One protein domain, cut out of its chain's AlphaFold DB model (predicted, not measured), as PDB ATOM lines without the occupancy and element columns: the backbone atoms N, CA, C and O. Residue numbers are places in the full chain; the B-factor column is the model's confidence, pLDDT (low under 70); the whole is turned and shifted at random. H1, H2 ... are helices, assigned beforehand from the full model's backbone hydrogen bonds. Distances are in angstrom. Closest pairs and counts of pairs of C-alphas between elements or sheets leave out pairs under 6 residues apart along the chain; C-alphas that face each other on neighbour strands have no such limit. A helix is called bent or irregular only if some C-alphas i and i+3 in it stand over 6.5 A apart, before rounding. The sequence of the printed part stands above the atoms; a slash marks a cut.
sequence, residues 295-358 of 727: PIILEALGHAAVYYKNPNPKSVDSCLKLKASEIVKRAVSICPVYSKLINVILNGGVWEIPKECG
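This is residues 295 to 358 of the 727 residues of the protein "DNA ligase" of Corchorus olitorius (UniProt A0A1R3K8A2). Two long helices, H1 and H2, cross as an X; short H4 packs along H2, and H3 packs on H4. The 64 printed residues have four named helices, H1 to H4 in order, and no named strand: all helix. The whole is compact, radius of gyration of the C-alphas 10.8 A, spanning 32 by 22 by 17 A.

H1, residues 295 to 309, touches H2, residues 318 to 334, at a steep tilt of 59 degrees; C-alphas 302 and 325 are closest, 4.3 A. H4, residues 350 to 356, touches H2 at a shallow tilt of 26 degrees, with residues 324 to 331 of H2 alone; C-alphas 324 and 350 are closest, 6.2 A. H4 touches H3, residues 338 to 347; C-alphas 344 and 353 are closest, 6.3 A. O i to N i+4 pairs are within hydrogen-bond range throughout H2 and H3, 10 of 11 in H1, 1 of 3 in H4, with 3 of 4 i+3 pairs.

H1 runs 22.2 A from C-alpha 295 at (22.744, 50.476, 42.230); H2 spans 24.7 A. H4 is irregular, C-alphas 351 and 354 being 7.0 A apart, and it ends with C-alpha 356 at (36.356, 40.457, 29.769).

The printed part has no cut and no long link; residues 310 to 316 have pLDDT under 70.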
ATOM      1  N   PRO A 295      21.555  49.678  41.903       87.50
ATOM      2  CA  PRO A 295      22.744  50.476  42.230       87.50
ATOM      3  C   PRO A 295      23.455  50.040  43.518       87.50
ATOM      4  O   PRO A 295      24.683  50.036  43.567       87.50
ATOM      5  N   ILE A 296      22.678  49.649  44.531       88.62
ATOM      6  CA  ILE A 296      23.174  49.232  45.848       88.62
ATOM      7  C   ILE A 296      23.863  47.878  45.738       88.62
ATOM      8  O   ILE A 296      24.960  47.695  46.255       88.62
ATOM      9  N   ILE A 297      23.245  46.941  45.016       91.12
ATOM     10  CA  ILE A 297      23.815  45.611  44.795       91.12
ATOM     11  C   ILE A 297      25.109  45.676  43.995       91.12
ATOM     12  O   ILE A 297      26.057  44.981  44.341       91.12
ATOM     13  N   LEU A 298      25.184  46.517  42.962       91.31
ATOM     14  CA  LEU A 298      26.408  46.665  42.173       91.31
ATOM     15  C   LEU A 298      27.551  47.276  42.985       91.31
ATOM     16  O   LEU A 298      28.699  46.859  42.846       91.31
ATOM     17  N   GLU A 299      27.238  48.233  43.854       90.62
ATOM     18  CA  GLU A 299      28.216  48.804  44.777       90.62
ATOM     19  C   GLU A 299      28.707  47.774  45.795       90.62
ATOM     20  O   GLU A 299      29.911  47.566  45.943       90.62
ATOM     21  N   ALA A 300      27.773  47.064  46.429       91.31
ATOM     22  CA  ALA A 300      28.073  45.998  47.371       91.31
ATOM     23  C   ALA A 300      28.878  44.858  46.731       91.31
ATOM     24  O   ALA A 300      29.789  44.335  47.366       91.31
ATOM     25  N   LEU A 301      28.589  44.501  45.476       92.06
ATOM     26  CA  LEU A 301      29.318  43.478  44.727       92.06
ATOM     27  C   LEU A 301      30.762  43.906  44.445       92.06
ATOM     28  O   LEU A 301      31.674  43.102  44.618       92.06
ATOM     29  N   GLY A 302      30.981  45.172  44.074       90.31
ATOM     30  CA  GLY A 302      32.327  45.731  43.928       90.31
ATOM     31  C   GLY A 302      33.119  45.669  45.235       90.31
ATOM     32  O   GLY A 302      34.266  45.227  45.239       90.31
ATOM     33  N   HIS A 303      32.496  46.032  46.360       89.75
ATOM     34  CA  HIS A 303      33.131  45.936  47.676       89.75
ATOM     35  C   HIS A 303      33.424  44.479  48.072       89.75
ATOM     36  O   HIS A 303      34.545  44.168  48.473       89.75
ATOM     37  N   ALA A 304      32.454  43.575  47.914       89.31
ATOM     38  CA  ALA A 304      32.598  42.157  48.242       89.31
ATOM     39  C   ALA A 304      33.712  41.484  47.421       89.31
ATOM     40  O   ALA A 304      34.514  40.739  47.978       89.31
ATOM     41  N   ALA A 305      33.825  41.813  46.130       88.06
ATOM     42  CA  ALA A 305      34.875  41.300  45.251       88.06
ATOM     43  C   ALA A 305      36.292  41.681  45.714       88.06
ATOM     44  O   ALA A 305      37.219  40.879  45.589       88.06
ATOM     45  N   VAL A 306      36.468  42.889  46.267       86.31
ATOM     46  CA  VAL A 306      37.759  43.329  46.822       86.31
ATOM     47  C   VAL A 306      38.121  42.512  48.059       86.31
ATOM     48  O   VAL A 306      39.264  42.073  48.166       86.31
ATOM     49  N   TYR A 307      37.168  42.270  48.961       82.56
ATOM     50  CA  TYR A 307      37.405  41.460  50.161       82.56
ATOM     51  C   TYR A 307      37.637  39.978  49.841       82.56
ATOM     52  O   TYR A 307      38.466  39.350  50.484       82.56
ATOM     53  N   TYR A 308      36.973  39.427  48.823       80.69
ATOM     54  CA  TYR A 308      37.100  38.012  48.461       80.69
ATOM     55  C   TYR A 308      38.521  37.613  48.024       80.69
ATOM     56  O   TYR A 308      38.998  36.531  48.344       80.69
ATOM     57  N   LYS A 309      39.233  38.491  47.305       74.44
ATOM     58  CA  LYS A 309      40.621  38.231  46.872       74.44
ATOM     59  C   LYS A 309      41.683  38.771  47.839       74.44
ATOM     60  O   LYS A 309      42.851  38.430  47.670       74.44
ATOM     61  N   ASN A 310      41.312  39.597  48.824       69.44
ATOM     62  CA  ASN A 310      42.233  40.170  49.812       69.44
ATOM     63  C   ASN A 310      41.922  39.628  51.219       69.44
ATOM     64  O   ASN A 310      41.040  40.166  51.889       69.44
ATOM     65  N   PRO A 311      42.684  38.637  51.719       57.62
ATOM     66  CA  PRO A 311      42.419  37.991  53.008       57.62
ATOM     67  C   PRO A 311      42.615  38.893  54.232       57.62
ATOM     68  O   PRO A 311      42.323  38.470  55.342       57.62
ATOM     69  N   ASN A 312      43.153  40.109  54.067       61.38
ATOM     70  CA  ASN A 312      43.390  41.043  55.165       61.38
ATOM     71  C   ASN A 312      42.437  42.256  55.078       61.38
ATOM     72  O   ASN A 312      42.754  43.229  54.377       61.38
ATOM     73  N   PRO A 313      41.299  42.245  55.805       60.81
ATOM     74  CA  PRO A 313      40.266  43.283  55.732       60.81
ATOM     75  C   PRO A 313      40.778  44.687  56.074       60.81
ATOM     76  O   PRO A 313      40.292  45.671  55.519       60.81
ATOM     77  N   LYS A 314      41.803  44.779  56.935       59.41
ATOM     78  CA  LYS A 314      42.386  46.040  57.428       59.41
ATOM     79  C   LYS A 314      43.302  46.745  56.423       59.41
ATOM     80  O   LYS A 314      43.717  47.872  56.662       59.41
ATOM     81  N   SER A 315      43.636  46.087  55.310       57.97
ATOM     82  CA  SER A 315      44.464  46.656  54.233       57.97
ATOM     83  C   SER A 315      43.646  47.296  53.103       57.97
ATOM     84  O   SER A 315      44.213  47.883  52.181       57.97
ATOM     85  N   VAL A 316      42.314  47.185  53.158       65.69
ATOM     86  CA  VAL A 316      41.417  47.647  52.096       65.69
ATOM     87  C   VAL A 316      41.113  49.135  52.266       65.69
ATOM     88  O   VAL A 316      40.234  49.526  53.032       65.69
ATOM     89  N   ASP A 317      41.820  49.968  51.504       73.56
ATOM     90  CA  ASP A 317      41.569  51.409  51.449       73.56
ATOM     91  C   ASP A 317      40.182  51.733  50.849       73.56
ATOM     92  O   ASP A 317      39.685  51.067  49.933       73.56
ATOM     93  N   SER A 318      39.562  52.810  51.335       77.88
ATOM     94  CA  SER A 318      38.286  53.333  50.835       77.88
ATOM     95  C   SER A 318      38.350  53.698  49.349       77.88
ATOM     96  O   SER A 318      37.374  53.504  48.625       77.88
ATOM     97  N   CYS A 319      39.511  54.143  48.859       80.62
ATOM     98  CA  CYS A 319      39.727  54.447  47.443       80.62
ATOM     99  C   CYS A 319      39.605  53.205  46.538       80.62
ATOM    100  O   CYS A 319      39.030  53.277  45.449       80.62
ATOM    101  N   LEU A 320      40.089  52.041  46.990       83.38
ATOM    102  CA  LEU A 320      39.988  50.788  46.231       83.38
ATOM    103  C   LEU A 320      38.539  50.302  46.139       83.38
ATOM    104  O   LEU A 320      38.116  49.856  45.073       83.38
ATOM    105  N   LYS A 321      37.774  50.438  47.230       83.56
ATOM    106  CA  LYS A 321      36.339  50.115  47.280       83.56
ATOM    107  C   LYS A 321      35.548  50.933  46.252       83.56
ATOM    108  O   LYS A 321      34.805  50.360  45.454       83.56
ATOM    109  N   LEU A 322      35.788  52.245  46.207       86.31
ATOM    110  CA  LEU A 322      35.144  53.142  45.243       86.31
ATOM    111  C   LEU A 322      35.478  52.757  43.796       86.31
ATOM    112  O   LEU A 322      34.558  52.505  43.019       86.31
ATOM    113  N   LYS A 323      36.766  52.589  43.466       87.94
ATOM    114  CA  LYS A 323      37.207  52.175  42.120       87.94
ATOM    115  C   LYS A 323      36.599  50.839  41.689       87.94
ATOM    116  O   LYS A 323      36.133  50.705  40.561       87.94
ATOM    117  N   ALA A 324      36.565  49.854  42.584       88.50
ATOM    118  CA  ALA A 324      35.948  48.559  42.319       88.50
ATOM    119  C   ALA A 324      34.444  48.689  42.023       88.50
ATOM    120  O   ALA A 324      33.942  48.090  41.071       88.50
ATOM    121  N   SER A 325      33.731  49.509  42.802       90.62
ATOM    122  CA  SER A 325      32.305  49.770  42.581       90.62
ATOM    123  C   SER A 325      32.037  50.448  41.232       90.62
ATOM    124  O   SER A 325      31.079  50.092  40.543       90.62
ATOM    125  N   GLU A 326      32.897  51.383  40.817       90.25
ATOM    126  CA  GLU A 326      32.801  52.083  39.534       90.25
ATOM    127  C   GLU A 326      33.037  51.135  38.359       90.25
ATOM    128  O   GLU A 326      32.261  51.148  37.405       90.25
ATOM    129  N   ILE A 327      34.042  50.256  38.454       91.06
ATOM    130  CA  ILE A 327      34.319  49.233  37.437       91.06
ATOM    131  C   ILE A 327      33.105  48.316  37.251       91.06
ATOM    132  O   ILE A 327      32.668  48.099  36.121       91.06
ATOM    133  N   VAL A 328      32.514  47.822  38.345       92.19
ATOM    134  CA  VAL A 328      31.323  46.959  38.291       92.19
ATOM    135  C   VAL A 328      30.124  47.703  37.693       92.19
ATOM    136  O   VAL A 328      29.454  47.180  36.798       92.19
ATOM    137  N   LYS A 329      29.859  48.939  38.138       91.31
ATOM    138  CA  LYS A 329      28.764  49.776  37.616       91.31
ATOM    139  C   LYS A 329      28.939  50.069  36.119       91.31
ATOM    140  O   LYS A 329      27.967  49.973  35.363       91.31
ATOM    141  N   ARG A 330      30.163  50.377  35.674       89.94
ATOM    142  CA  ARG A 330      30.504  50.600  34.258       89.94
ATOM    143  C   ARG A 330      30.311  49.327  33.440       89.94
ATOM    144  O   ARG A 330      29.627  49.369  32.422       89.94
ATOM    145  N   ALA A 331      30.818  48.194  33.919       91.31
ATOM    146  CA  ALA A 331      30.708  46.911  33.235       91.31
ATOM    147  C   ALA A 331      29.256  46.486  33.008       91.31
ATOM    148  O   ALA A 331      28.902  46.137  31.892       91.31
ATOM    149  N   VAL A 332      28.384  46.607  34.016       90.81
ATOM    150  CA  VAL A 332      26.945  46.309  33.859       90.81
ATOM    151  C   VAL A 332      26.249  47.290  32.920       90.81
ATOM    152  O   VAL A 332      25.232  46.961  32.315       90.81
ATOM    153  N   SER A 333      26.761  48.511  32.803       90.94
ATOM    154  CA  SER A 333      26.189  49.493  31.886       90.94
ATOM    155  C   SER A 333      26.574  49.221  30.431       90.94
ATOM    156  O   SER A 333      25.766  49.487  29.547       90.94
ATOM    157  N   ILE A 334      27.755  48.648  30.186       90.62
ATOM    158  CA  ILE A 334      28.225  48.236  28.853       90.62
ATOM    159  C   ILE A 334      27.692  46.847  28.473       90.62
ATOM    160  O   ILE A 334      27.250  46.630  27.354       90.62
ATOM    161  N   CYS A 335      27.721  45.906  29.411       89.00
ATOM    162  CA  CYS A 335      27.328  44.516  29.233       89.00
ATOM    163  C   CYS A 335      26.412  44.108  30.404       89.00
ATOM    164  O   CYS A 335      26.895  43.630  31.436       89.00
ATOM    165  N   PRO A 336      25.085  44.316  30.299       88.25
ATOM    166  CA  PRO A 336      24.117  44.057  31.369       88.25
ATOM    167  C   PRO A 336      23.804  42.557  31.562       88.25
ATOM    168  O   PRO A 336      22.639  42.160  31.642       88.25
ATOM    169  N   VAL A 337      24.850  41.731  31.666       89.44
ATOM    170  CA  VAL A 337      24.800  40.274  31.852       89.44
ATOM    171  C   VAL A 337      25.506  39.901  33.159       89.44
ATOM    172  O   VAL A 337      26.736  39.822  33.226       89.44
ATOM    173  N   TYR A 338      24.730  39.668  34.225       89.81
ATOM    174  CA  TYR A 338      25.299  39.389  35.552       89.81
ATOM    175  C   TYR A 338      26.022  38.046  35.621       89.81
ATOM    176  O   TYR A 338      27.011  37.940  36.339       89.81
ATOM    177  N   SER A 339      25.572  37.039  34.869       89.50
ATOM    178  CA  SER A 339      26.221  35.724  34.808       89.50
ATOM    179  C   SER A 339      27.687  35.841  34.371       89.50
ATOM    180  O   SER A 339      28.582  35.337  35.050       89.50
ATOM    181  N   LYS A 340      27.954  36.595  33.297       90.44
ATOM    182  CA  LYS A 340      29.310  36.884  32.808       90.44
ATOM    183  C   LYS A 340      30.130  37.675  33.832       90.44
ATOM    184  O   LYS A 340      31.245  37.274  34.152       90.44
ATOM    185  N   LEU A 341      29.561  38.748  34.385       91.69
ATOM    186  CA  LEU A 341      30.214  39.581  35.398       91.69
ATOM    187  C   LEU A 341      30.657  38.767  36.624       91.69
ATOM    188  O   LEU A 341      31.799  38.874  37.066       91.69
ATOM    189  N   ILE A 342      29.754  37.956  37.175       91.62
ATOM    190  CA  ILE A 342      30.000  37.178  38.391       91.62
ATOM    191  C   ILE A 342      31.076  36.118  38.146       91.62
ATOM    192  O   ILE A 342      31.983  35.977  38.964       91.62
ATOM    193  N   ASN A 343      31.047  35.442  36.994       91.25
ATOM    194  CA  ASN A 343      32.085  34.480  36.623       91.25
ATOM    195  C   ASN A 343      33.477  35.126  36.551       91.25
ATOM    196  O   ASN A 343      34.457  34.534  37.007       91.25
ATOM    197  N   VAL A 344      33.577  36.350  36.021       90.88
ATOM    198  CA  VAL A 344      34.847  37.096  35.991       90.88
ATOM    199  C   VAL A 344      35.291  37.475  37.404       90.88
ATOM    200  O   VAL A 344      36.459  37.285  37.742       90.88
ATOM    201  N   ILE A 345      34.372  37.936  38.258       90.56
ATOM    202  CA  ILE A 345      34.671  38.291  39.653       90.56
ATOM    203  C   ILE A 345      35.213  37.090  40.439       90.56
ATOM    204  O   ILE A 345      36.225  37.224  41.126       90.56
ATOM    205  N   LEU A 346      34.572  35.923  40.329       88.69
ATOM    206  CA  LEU A 346      34.977  34.719  41.059       88.69
ATOM    207  C   LEU A 346      36.348  34.202  40.586       88.69
ATOM    208  O   LEU A 346      37.219  33.896  41.404       88.69
ATOM    209  N   ASN A 347      36.580  34.175  39.270       88.44
ATOM    210  CA  ASN A 347      37.807  33.624  38.693       88.44
ATOM    211  C   ASN A 347      38.977  34.626  38.725       88.44
ATOM    212  O   ASN A 347      40.004  34.363  39.357       88.44
ATOM    213  N   GLY A 348      38.813  35.779  38.068       80.19
ATOM    214  CA  GLY A 348      39.863  36.775  37.812       80.19
ATOM    215  C   GLY A 348      39.843  38.002  38.731       80.19
ATOM    216  O   GLY A 348      40.826  38.737  38.787       80.19
ATOM    217  N   GLY A 349      38.769  38.211  39.497       85.94
ATOM    218  CA  GLY A 349      38.614  39.372  40.377       85.94
ATOM    219  C   GLY A 349      38.136  40.638  39.655       85.94
ATOM    220  O   GLY A 349      37.876  40.648  38.454       85.94
ATOM    221  N   VAL A 350      37.999  41.734  40.410       86.62
ATOM    222  CA  VAL A 350      37.362  42.973  39.921       86.62
ATOM    223  C   VAL A 350      38.161  43.701  38.829       86.62
ATOM    224  O   VAL A 350      37.584  44.379  37.985       86.62
ATOM    225  N   TRP A 351      39.485  43.541  38.808       88.19
ATOM    226  CA  TRP A 351      40.377  44.290  37.914       88.19
ATOM    227  C   TRP A 351      40.407  43.757  36.477       88.19
ATOM    228  O   TRP A 351      40.765  44.494  35.564       88.19
ATOM    229  N   GLU A 352      39.995  42.506  36.261       88.19
ATOM    230  CA  GLU A 352      39.918  41.893  34.928       88.19
ATOM    231  C   GLU A 352      38.570  42.157  34.232       88.19
ATOM    232  O   GLU A 352      38.428  41.933  33.030       88.19
ATOM    233  N   ILE A 353      37.587  42.711  34.956       88.69
ATOM    234  CA  ILE A 353      36.253  43.023  34.428       88.69
ATOM    235  C   ILE A 353      36.305  43.893  33.161       88.69
ATOM    236  O   ILE A 353      35.620  43.529  32.206       88.69
ATOM    237  N   PRO A 354      37.081  44.993  33.076       87.56
ATOM    238  CA  PRO A 354      37.091  45.834  31.876       87.56
ATOM    239  C   PRO A 354      37.555  45.105  30.608       87.56
ATOM    240  O   PRO A 354      37.129  45.467  29.517       87.56
ATOM    241  N   LYS A 355      38.405  44.077  30.743       85.50
ATOM    242  CA  LYS A 355      38.917  43.303  29.601       85.50
ATOM    243  C   LYS A 355      37.905  42.262  29.127       85.50
ATOM    244  O   LYS A 355      37.694  42.104  27.932       85.50
ATOM    245  N   GLU A 356      37.263  41.573  30.067       85.25
ATOM    246  CA  GLU A 356      36.356  40.457  29.769       85.25
ATOM    247  C   GLU A 356      34.908  40.914  29.512       85.25
ATOM    248  O   GLU A 356      34.187  40.322  28.705       85.25
ATOM    249  N   CYS A 357      34.453  41.985  30.170       86.00
ATOM    250  CA  CYS A 357      33.087  42.521  30.087       86.00
ATOM    251  C   CYS A 357      32.987  43.742  29.154       86.00
ATOM    252  O   CYS A 357      32.409  44.767  29.518       86.00
ATOM    253  N   GLY A 358      33.549  43.626  27.950       86.38
ATOM    254  CA  GLY A 358      33.428  44.633  26.895       86.38
ATOM    255  C   GLY A 358      32.086  44.607  26.150       86.38
ATOM    256  O   GLY A 358      31.272  43.687  26.301       86.38
TER     257      GLY A 358